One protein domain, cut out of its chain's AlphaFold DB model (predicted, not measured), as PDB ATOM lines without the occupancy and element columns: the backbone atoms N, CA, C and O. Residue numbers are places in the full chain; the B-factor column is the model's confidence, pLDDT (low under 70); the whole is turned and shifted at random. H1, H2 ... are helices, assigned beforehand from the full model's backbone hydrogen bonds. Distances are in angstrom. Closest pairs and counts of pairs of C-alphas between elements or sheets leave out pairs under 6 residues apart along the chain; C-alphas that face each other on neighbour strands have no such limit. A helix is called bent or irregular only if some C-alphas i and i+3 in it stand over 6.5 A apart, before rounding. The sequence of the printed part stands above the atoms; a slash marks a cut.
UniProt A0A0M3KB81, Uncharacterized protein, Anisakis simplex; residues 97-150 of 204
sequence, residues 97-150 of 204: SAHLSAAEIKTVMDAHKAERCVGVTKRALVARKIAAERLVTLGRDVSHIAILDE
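AT A GLANCE: This is residues 97 to 150 of the 204 residues of an uncharacterized protein of Anisakis simplex (UniProt A0A0M3KB81). Two helices of similar length stand as a lopsided T: the end of H1 comes up to the side of H2, in the first part of H2, at about a right angle. After H2 a tail of residues 138 to 150, with no named element, folds back and runs beside H2 past the end of H1, while residues 101 to 107, of which 102 to 107 belong to H1, stick out as the free end of the stem. The printed part has 54 residues, with two named helices, H1 then H2, and no named strand; its class is all helix. The whole is loose, with a radius of gyration of the C-alphas of 12.9 A, and flat, spanning 36 by 26 by 13 A.

HOW THE PARTS SIT: H1, residues 102 to 116, and H2, residues 122 to 137, only just touch, with 3 pairs of C-alphas within 8 A. The closest C-alphas of the two are those of Glu 115 and Arg 128, 6.6 A apart. H1 touches H2 with residues 114 to 115 alone, and H2 touches H1 with residues 124 to 128 alone. Their lines are about perpendicular, at 84 degrees, and their centres are 17.0 A apart. In H1 and H2 every backbone O i to N i+4 pair is within hydrogen-bond range.

IN THESE COORDINATES: H1 begins at C-alpha 102, at (-36.972, -49.340, 30.000), and ends at C-alpha 116, 20.1 A away. It is neither bent nor irregular, but only just: C-alphas 113 and 116 are 6.1 A apart. H2 runs 22.7 A from C-alpha 122, at (-34.839, -46.631, 57.540), to C-alpha 137, at (-12.739, -43.772, 53.142).

THE WHOLE: The two C-alphas farthest apart are those of Ala 98 and Glu 150, at 38.4 A. The printed part has no cut, and the link from H1 to H2, 5 residues, is tight. The mean pLDDT of the printed part is 85.9; residues 97 to 99 and 149 to 150 are under 70.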
ATOM      1  N   SER A  97     -31.848 -37.298  27.060       63.81
ATOM      2  CA  SER A  97     -31.424 -38.089  25.906       63.81
ATOM      3  C   SER A  97     -32.654 -38.697  25.239       63.81
ATOM      4  O   SER A  97     -33.447 -39.384  25.888       63.81
ATOM      5  N   ALA A  98     -32.822 -38.396  23.952       58.19
ATOM      6  CA  ALA A  98     -33.940 -38.862  23.153       58.19
ATOM      7  C   ALA A  98     -34.000 -40.396  23.218       58.19
ATOM      8  O   ALA A  98     -33.127 -41.073  22.689       58.19
ATOM      9  N   HIS A  99     -35.037 -40.914  23.879       69.75
ATOM     10  CA  HIS A  99     -35.360 -42.337  24.037       69.75
ATOM     11  C   HIS A  99     -34.457 -43.129  24.994       69.75
ATOM     12  O   HIS A  99     -33.628 -43.931  24.582       69.75
ATOM     13  N   LEU A 100     -34.709 -42.981  26.298       77.38
ATOM     14  CA  LEU A 100     -34.254 -43.964  27.282       77.38
ATOM     15  C   LEU A 100     -35.057 -45.261  27.140       77.38
ATOM     16  O   LEU A 100     -36.289 -45.252  27.145       77.38
ATOM     17  N   SER A 101     -34.355 -46.384  27.073       85.06
ATOM     18  CA  SER A 101     -34.932 -47.719  27.185       85.06
ATOM     19  C   SER A 101     -35.520 -47.960  28.582       85.06
ATOM     20  O   SER A 101     -35.141 -47.331  29.574       85.06
ATOM     21  N   ALA A 102     -36.413 -48.945  28.704       80.75
ATOM     22  CA  ALA A 102     -36.972 -49.340  30.000       80.75
ATOM     23  C   ALA A 102     -35.891 -49.768  31.016       80.75
ATOM     24  O   ALA A 102     -36.061 -49.571  32.221       80.75
ATOM     25  N   ALA A 103     -34.775 -50.333  30.541       84.00
ATOM     26  CA  ALA A 103     -33.642 -50.702  31.383       84.00
ATOM     27  C   ALA A 103     -32.938 -49.462  31.952       84.00
ATOM     28  O   ALA A 103     -32.645 -49.420  33.145       84.00
ATOM     29  N   GLU A 104     -32.734 -48.428  31.137       85.88
ATOM     30  CA  GLU A 104     -32.121 -47.173  31.579       85.88
ATOM     31  C   GLU A 104     -33.032 -46.408  32.540       85.88
ATOM     32  O   GLU A 104     -32.573 -45.952  33.586       85.88
ATOM     33  N   ILE A 105     -34.341 -46.352  32.260       84.50
ATOM     34  CA  ILE A 105     -35.329 -45.780  33.189       84.50
ATOM     35  C   ILE A 105     -35.269 -46.511  34.532       84.50
ATOM     36  O   ILE A 105     -35.219 -45.874  35.584       84.50
ATOM     37  N   LYS A 106     -35.219 -47.850  34.519       84.75
ATOM     38  CA  LYS A 106     -35.078 -48.646  35.741       84.75
ATOM     39  C   LYS A 106     -33.795 -48.291  36.495       84.75
ATOM     40  O   LYS A 106     -33.865 -48.087  37.704       84.75
ATOM     41  N   THR A 107     -32.662 -48.168  35.806       87.94
ATOM     42  CA  THR A 107     -31.384 -47.763  36.412       87.94
ATOM     43  C   THR A 107     -31.484 -46.394  37.080       87.94
ATOM     44  O   THR A 107     -31.088 -46.254  38.235       87.94
ATOM     45  N   VAL A 108     -32.097 -45.404  36.422       88.12
ATOM     46  CA  VAL A 108     -32.310 -44.068  37.005       88.12
ATOM     47  C   VAL A 108     -33.218 -44.135  38.239       88.12
ATOM     48  O   VAL A 108     -32.945 -43.499  39.258       88.12
ATOM     49  N   MET A 109     -34.286 -44.932  38.189       87.69
ATOM     50  CA  MET A 109     -35.198 -45.112  39.324       87.69
ATOM     51  C   MET A 109     -34.543 -45.846  40.502       87.69
ATOM     52  O   MET A 109     -34.830 -45.528  41.662       87.69
ATOM     53  N   ASP A 110     -33.680 -46.823  40.227       89.06
ATOM     54  CA  ASP A 110     -32.934 -47.564  41.243       89.06
ATOM     55  C   ASP A 110     -31.860 -46.669  41.886       89.06
ATOM     56  O   ASP A 110     -31.801 -46.605  43.117       89.06
ATOM     57  N   ALA A 111     -31.125 -45.882  41.091       90.31
ATOM     58  CA  ALA A 111     -30.195 -44.860  41.577       90.31
ATOM     59  C   ALA A 111     -30.917 -43.818  42.446       90.31
ATOM     60  O   ALA A 111     -30.520 -43.558  43.580       90.31
ATOM     61  N   HIS A 112     -32.073 -43.312  41.996       91.69
ATOM     62  CA  HIS A 112     -32.905 -42.423  42.805       91.69
ATOM     63  C   HIS A 112     -33.231 -43.034  44.174       91.69
ATOM     64  O   HIS A 112     -33.078 -42.362  45.194       91.69
ATOM     65  N   LYS A 113     -33.672 -44.297  44.233       89.75
ATOM     66  CA  LYS A 113     -33.983 -44.966  45.508       89.75
ATOM     67  C   LYS A 113     -32.746 -45.110  46.393       89.75
ATOM     68  O   LYS A 113     -32.824 -44.808  47.587       89.75
ATOM     69  N   ALA A 114     -31.635 -45.551  45.816       89.75
ATOM     70  CA  ALA A 114     -30.395 -45.793  46.538       89.75
ATOM     71  C   ALA A 114     -29.790 -44.500  47.098       89.75
ATOM     72  O   ALA A 114     -29.370 -44.484  48.250       89.75
ATOM     73  N   GLU A 115     -29.835 -43.405  46.341       90.69
ATOM     74  CA  GLU A 115     -29.010 -42.225  46.611       90.69
ATOM     75  C   GLU A 115     -29.811 -41.021  47.107       90.69
ATOM     76  O   GLU A 115     -29.338 -40.295  47.972       90.69
ATOM     77  N   ARG A 116     -31.026 -40.782  46.592       89.19
ATOM     78  CA  ARG A 116     -31.708 -39.477  46.758       89.19
ATOM     79  C   ARG A 116     -33.130 -39.547  47.304       89.19
ATOM     80  O   ARG A 116     -33.704 -38.538  47.704       89.19
ATOM     81  N   CYS A 117     -33.749 -40.719  47.300       90.56
ATOM     82  CA  CYS A 117     -35.149 -40.863  47.659       90.56
ATOM     83  C   CYS A 117     -35.350 -40.673  49.167       90.56
ATOM     84  O   CYS A 117     -34.770 -41.400  49.972       90.56
ATOM     85  N   VAL A 118     -36.218 -39.728  49.535       85.69
ATOM     86  CA  VAL A 118     -36.579 -39.405  50.930       85.69
ATOM     87  C   VAL A 118     -37.634 -40.344  51.524       85.69
ATOM     88  O   VAL A 118     -37.832 -40.382  52.728       85.69
ATOM     89  N   GLY A 119     -38.338 -41.103  50.682       83.81
ATOM     90  CA  GLY A 119     -39.421 -42.000  51.104       83.81
ATOM     91  C   GLY A 119     -39.003 -43.461  51.252       83.81
ATOM     92  O   GLY A 119     -39.868 -44.339  51.281       83.81
ATOM     93  N   VAL A 120     -37.698 -43.751  51.247       87.44
ATOM     94  CA  VAL A 120     -37.188 -45.117  51.434       87.44
ATOM     95  C   VAL A 120     -37.254 -45.540  52.899       87.44
ATOM     96  O   VAL A 120     -37.495 -44.741  53.798       87.44
ATOM     97  N   THR A 121     -37.085 -46.835  53.151       88.00
ATOM     98  CA  THR A 121     -37.111 -47.375  54.513       88.00
ATOM     99  C   THR A 121     -35.893 -46.910  55.317       88.00
ATOM    100  O   THR A 121     -34.838 -46.648  54.742       88.00
ATOM    101  N   LYS A 122     -35.990 -46.908  56.657       87.56
ATOM    102  CA  LYS A 122     -34.839 -46.631  57.540       87.56
ATOM    103  C   LYS A 122     -33.625 -47.509  57.201       87.56
ATOM    104  O   LYS A 122     -32.514 -47.012  57.106       87.56
ATOM    105  N   ARG A 123     -33.845 -48.798  56.905       88.56
ATOM    106  CA  ARG A 123     -32.786 -49.723  56.452       88.56
ATOM    107  C   ARG A 123     -32.075 -49.236  55.183       88.56
ATOM    108  O   ARG A 123     -30.866 -49.391  55.078       88.56
ATOM    109  N   ALA A 124     -32.809 -48.679  54.221       88.62
ATOM    110  CA  ALA A 124     -32.216 -48.139  53.002       88.62
ATOM    111  C   ALA A 124     -31.439 -46.837  53.267       88.62
ATOM    112  O   ALA A 124     -30.387 -46.646  52.668       88.62
ATOM    113  N   LEU A 125     -31.899 -45.986  54.193       90.12
ATOM    114  CA  LEU A 125     -31.136 -44.811  54.641       90.12
ATOM    115  C   LEU A 125     -29.824 -45.213  55.332       90.12
ATOM    116  O   LEU A 125     -28.782 -44.648  55.023       90.12
ATOM    117  N   VAL A 126     -29.846 -46.229  56.199       90.31
ATOM    118  CA  VAL A 126     -28.626 -46.764  56.833       90.31
ATOM    119  C   VAL A 126     -27.662 -47.321  55.785       90.31
ATOM    120  O   VAL A 126     -26.481 -46.992  55.799       90.31
ATOM    121  N   ALA A 127     -28.156 -48.113  54.828       90.75
ATOM    122  CA  ALA A 127     -27.325 -48.620  53.734       90.75
ATOM    123  C   ALA A 127     -26.694 -47.484  52.912       90.75
ATOM    124  O   ALA A 127     -25.552 -47.605  52.472       90.75
ATOM    125  N   ARG A 128     -27.417 -46.373  52.744       92.81
ATOM    126  CA  ARG A 128     -26.925 -45.165  52.084       92.81
ATOM    127  C   ARG A 128     -25.814 -44.478  52.887       92.81
ATOM    128  O   ARG A 128     -24.795 -44.147  52.290       92.81
ATOM    129  N   LYS A 129     -25.975 -44.321  54.210       91.69
ATOM    130  CA  LYS A 129     -24.922 -43.799  55.109       91.69
ATOM    131  C   LYS A 129     -23.645 -44.640  55.000       91.69
ATOM    132  O   LYS A 129     -22.597 -44.106  54.663       91.69
ATOM    133  N   ILE A 130     -23.764 -45.966  55.111       93.19
ATOM    134  CA  ILE A 130     -22.630 -46.900  54.979       93.19
ATOM    135  C   ILE A 130     -21.952 -46.779  53.605       93.19
ATOM    136  O   ILE A 130     -20.727 -46.833  53.501       93.19
ATOM    137  N   ALA A 131     -22.727 -46.648  52.524       91.62
ATOM    138  CA  ALA A 131     -22.166 -46.483  51.186       91.62
ATOM    139  C   ALA A 131     -21.390 -45.162  51.050       91.62
ATOM    140  O   ALA A 131     -20.292 -45.169  50.496       91.62
ATOM    141  N   ALA A 132     -21.923 -44.060  51.586       91.81
ATOM    142  CA  ALA A 132     -21.236 -42.772  51.599       91.81
ATOM    143  C   ALA A 132     -19.952 -42.821  52.439       91.81
ATOM    144  O   ALA A 132     -18.899 -42.441  51.941       91.81
ATOM    145  N   GLU A 133     -20.000 -43.371  53.654       93.62
ATOM    146  CA  GLU A 133     -18.818 -43.555  54.511       93.62
ATOM    147  C   GLU A 133     -17.716 -44.344  53.795       93.62
ATOM    148  O   GLU A 133     -16.563 -43.920  53.767       93.62
ATOM    149  N   ARG A 134     -18.074 -45.448  53.127       95.44
ATOM    150  CA  ARG A 134     -17.123 -46.242  52.333       95.44
ATOM    151  C   ARG A 134     -16.482 -45.432  51.209       95.44
ATOM    152  O   ARG A 134     -15.287 -45.576  50.967       95.44
ATOM    153  N   LEU A 135     -17.255 -44.612  50.502       93.56
ATOM    154  CA  LEU A 135     -16.726 -43.759  49.437       93.56
ATOM    155  C   LEU A 135     -15.794 -42.678  49.993       93.56
ATOM    156  O   LEU A 135     -14.732 -42.463  49.412       93.56
ATOM    157  N   VAL A 136     -16.133 -42.087  51.141       93.56
ATOM    158  CA  VAL A 136     -15.265 -41.141  51.857       93.56
ATOM    159  C   VAL A 136     -13.942 -41.804  52.245       93.56
ATOM    160  O   VAL A 136     -12.886 -41.247  51.959       93.56
ATOM    161  N   THR A 137     -13.966 -43.018  52.809       94.56
ATOM    162  CA  THR A 137     -12.739 -43.772  53.142       94.56
ATOM    163  C   THR A 137     -11.858 -44.023  51.916       94.56
ATOM    164  O   THR A 137     -10.636 -43.998  52.013       94.56
ATOM    165  N   LEU A 138     -12.468 -44.244  50.751       95.50
ATOM    166  CA  LEU A 138     -11.760 -44.440  49.483       95.50
ATOM    167  C   LEU A 138     -11.350 -43.123  48.795       95.50
ATOM    168  O   LEU A 138     -10.836 -43.174  47.678       95.50
ATOM    169  N   GLY A 139     -11.604 -41.960  49.407       92.50
ATOM    170  CA  GLY A 139     -11.299 -40.646  48.836       92.50
ATOM    171  C   GLY A 139     -12.134 -40.292  47.600       92.50
ATOM    172  O   GLY A 139     -11.655 -39.586  46.715       92.50
ATOM    173  N   ARG A 140     -13.361 -40.818  47.491       94.31
ATOM    174  CA  ARG A 140     -14.264 -40.610  46.346       94.31
ATOM    175  C   ARG A 140     -15.357 -39.592  46.667       94.31
ATOM    176  O   ARG A 140     -15.760 -39.445  47.817       94.31
ATOM    177  N   ASP A 141     -15.865 -38.930  45.628       90.62
ATOM    178  CA  ASP A 141     -16.966 -37.972  45.762       90.62
ATOM    179  C   ASP A 141     -18.271 -38.652  46.210       90.62
ATOM    180  O   ASP A 141     -18.652 -39.712  45.708       90.62
ATOM    181  N   VAL A 142     -18.974 -37.994  47.132       89.81
ATOM    182  CA  VAL A 142     -20.255 -38.424  47.713       89.81
ATOM    183  C   VAL A 142     -21.375 -37.401  47.519       89.81
ATOM    184  O   VAL A 142     -22.488 -37.634  47.981       89.81
ATOM    185  N   SER A 143     -21.128 -36.302  46.794       87.88
ATOM    186  CA  SER A 143     -22.097 -35.213  46.572       87.88
ATOM    187  C   SER A 143     -23.438 -35.664  45.962       87.88
ATOM    188  O   SER A 143     -24.480 -35.023  46.130       87.88
ATOM    189  N   HIS A 144     -23.431 -36.796  45.258       80.88
ATOM    190  CA  HIS A 144     -24.609 -37.386  44.633       80.88
ATOM    191  C   HIS A 144     -25.522 -38.127  45.630       80.88
ATOM    192  O   HIS A 144     -26.722 -38.260  45.359       80.88
ATOM    193  N   ILE A 145     -24.995 -38.536  46.791       87.00
ATOM    194  CA  ILE A 145     -25.717 -39.264  47.833       87.00
ATOM    195  C   ILE A 145     -26.331 -38.279  48.837       87.00
ATOM    196  O   ILE A 145     -25.633 -37.574  49.556       87.00
ATOM    197  N   ALA A 146     -27.660 -38.271  48.938       83.75
ATOM    198  CA  ALA A 146     -28.375 -37.488  49.940       83.75
ATOM    199  C   ALA A 146     -28.390 -38.228  51.284       83.75
ATOM    200  O   ALA A 146     -29.224 -39.119  51.515       83.75
ATOM    201  N   ILE A 147     -27.470 -37.845  52.165       79.75
ATOM    202  CA  ILE A 147     -27.494 -38.215  53.577       79.75
ATOM    203  C   ILE A 147     -28.437 -37.249  54.294       79.75
ATOM    204  O   ILE A 147     -28.308 -36.037  54.169       79.75
ATOM    205  N   LEU A 148     -29.453 -37.797  54.960       70.88
ATOM    206  CA  LEU A 148     -30.291 -37.020  55.863       70.88
ATOM    207  C   LEU A 148     -29.602 -37.050  57.227       70.88
ATOM    208  O   LEU A 148     -29.458 -38.131  57.809       70.88
ATOM    209  N   ASP A 149     -29.175 -35.883  57.695       58.69
ATOM    210  CA  ASP A 149     -28.667 -35.680  59.050       58.69
ATOM    211  C   ASP A 149     -29.855 -35.718  60.020       58.69
ATOM    212  O   ASP A 149     -30.369 -34.699  60.465       58.69
ATOM    213  N   GLU A 150     -30.352 -36.921  60.304       55.94
ATOM    214  CA  GLU A 150     -31.307 -37.167  61.395       55.94
ATOM    215  C   GLU A 150     -30.554 -37.499  62.692       55.94
ATOM    216  O   GLU A 150     -30.989 -38.330  63.482       55.94
TER     217      GLU A 150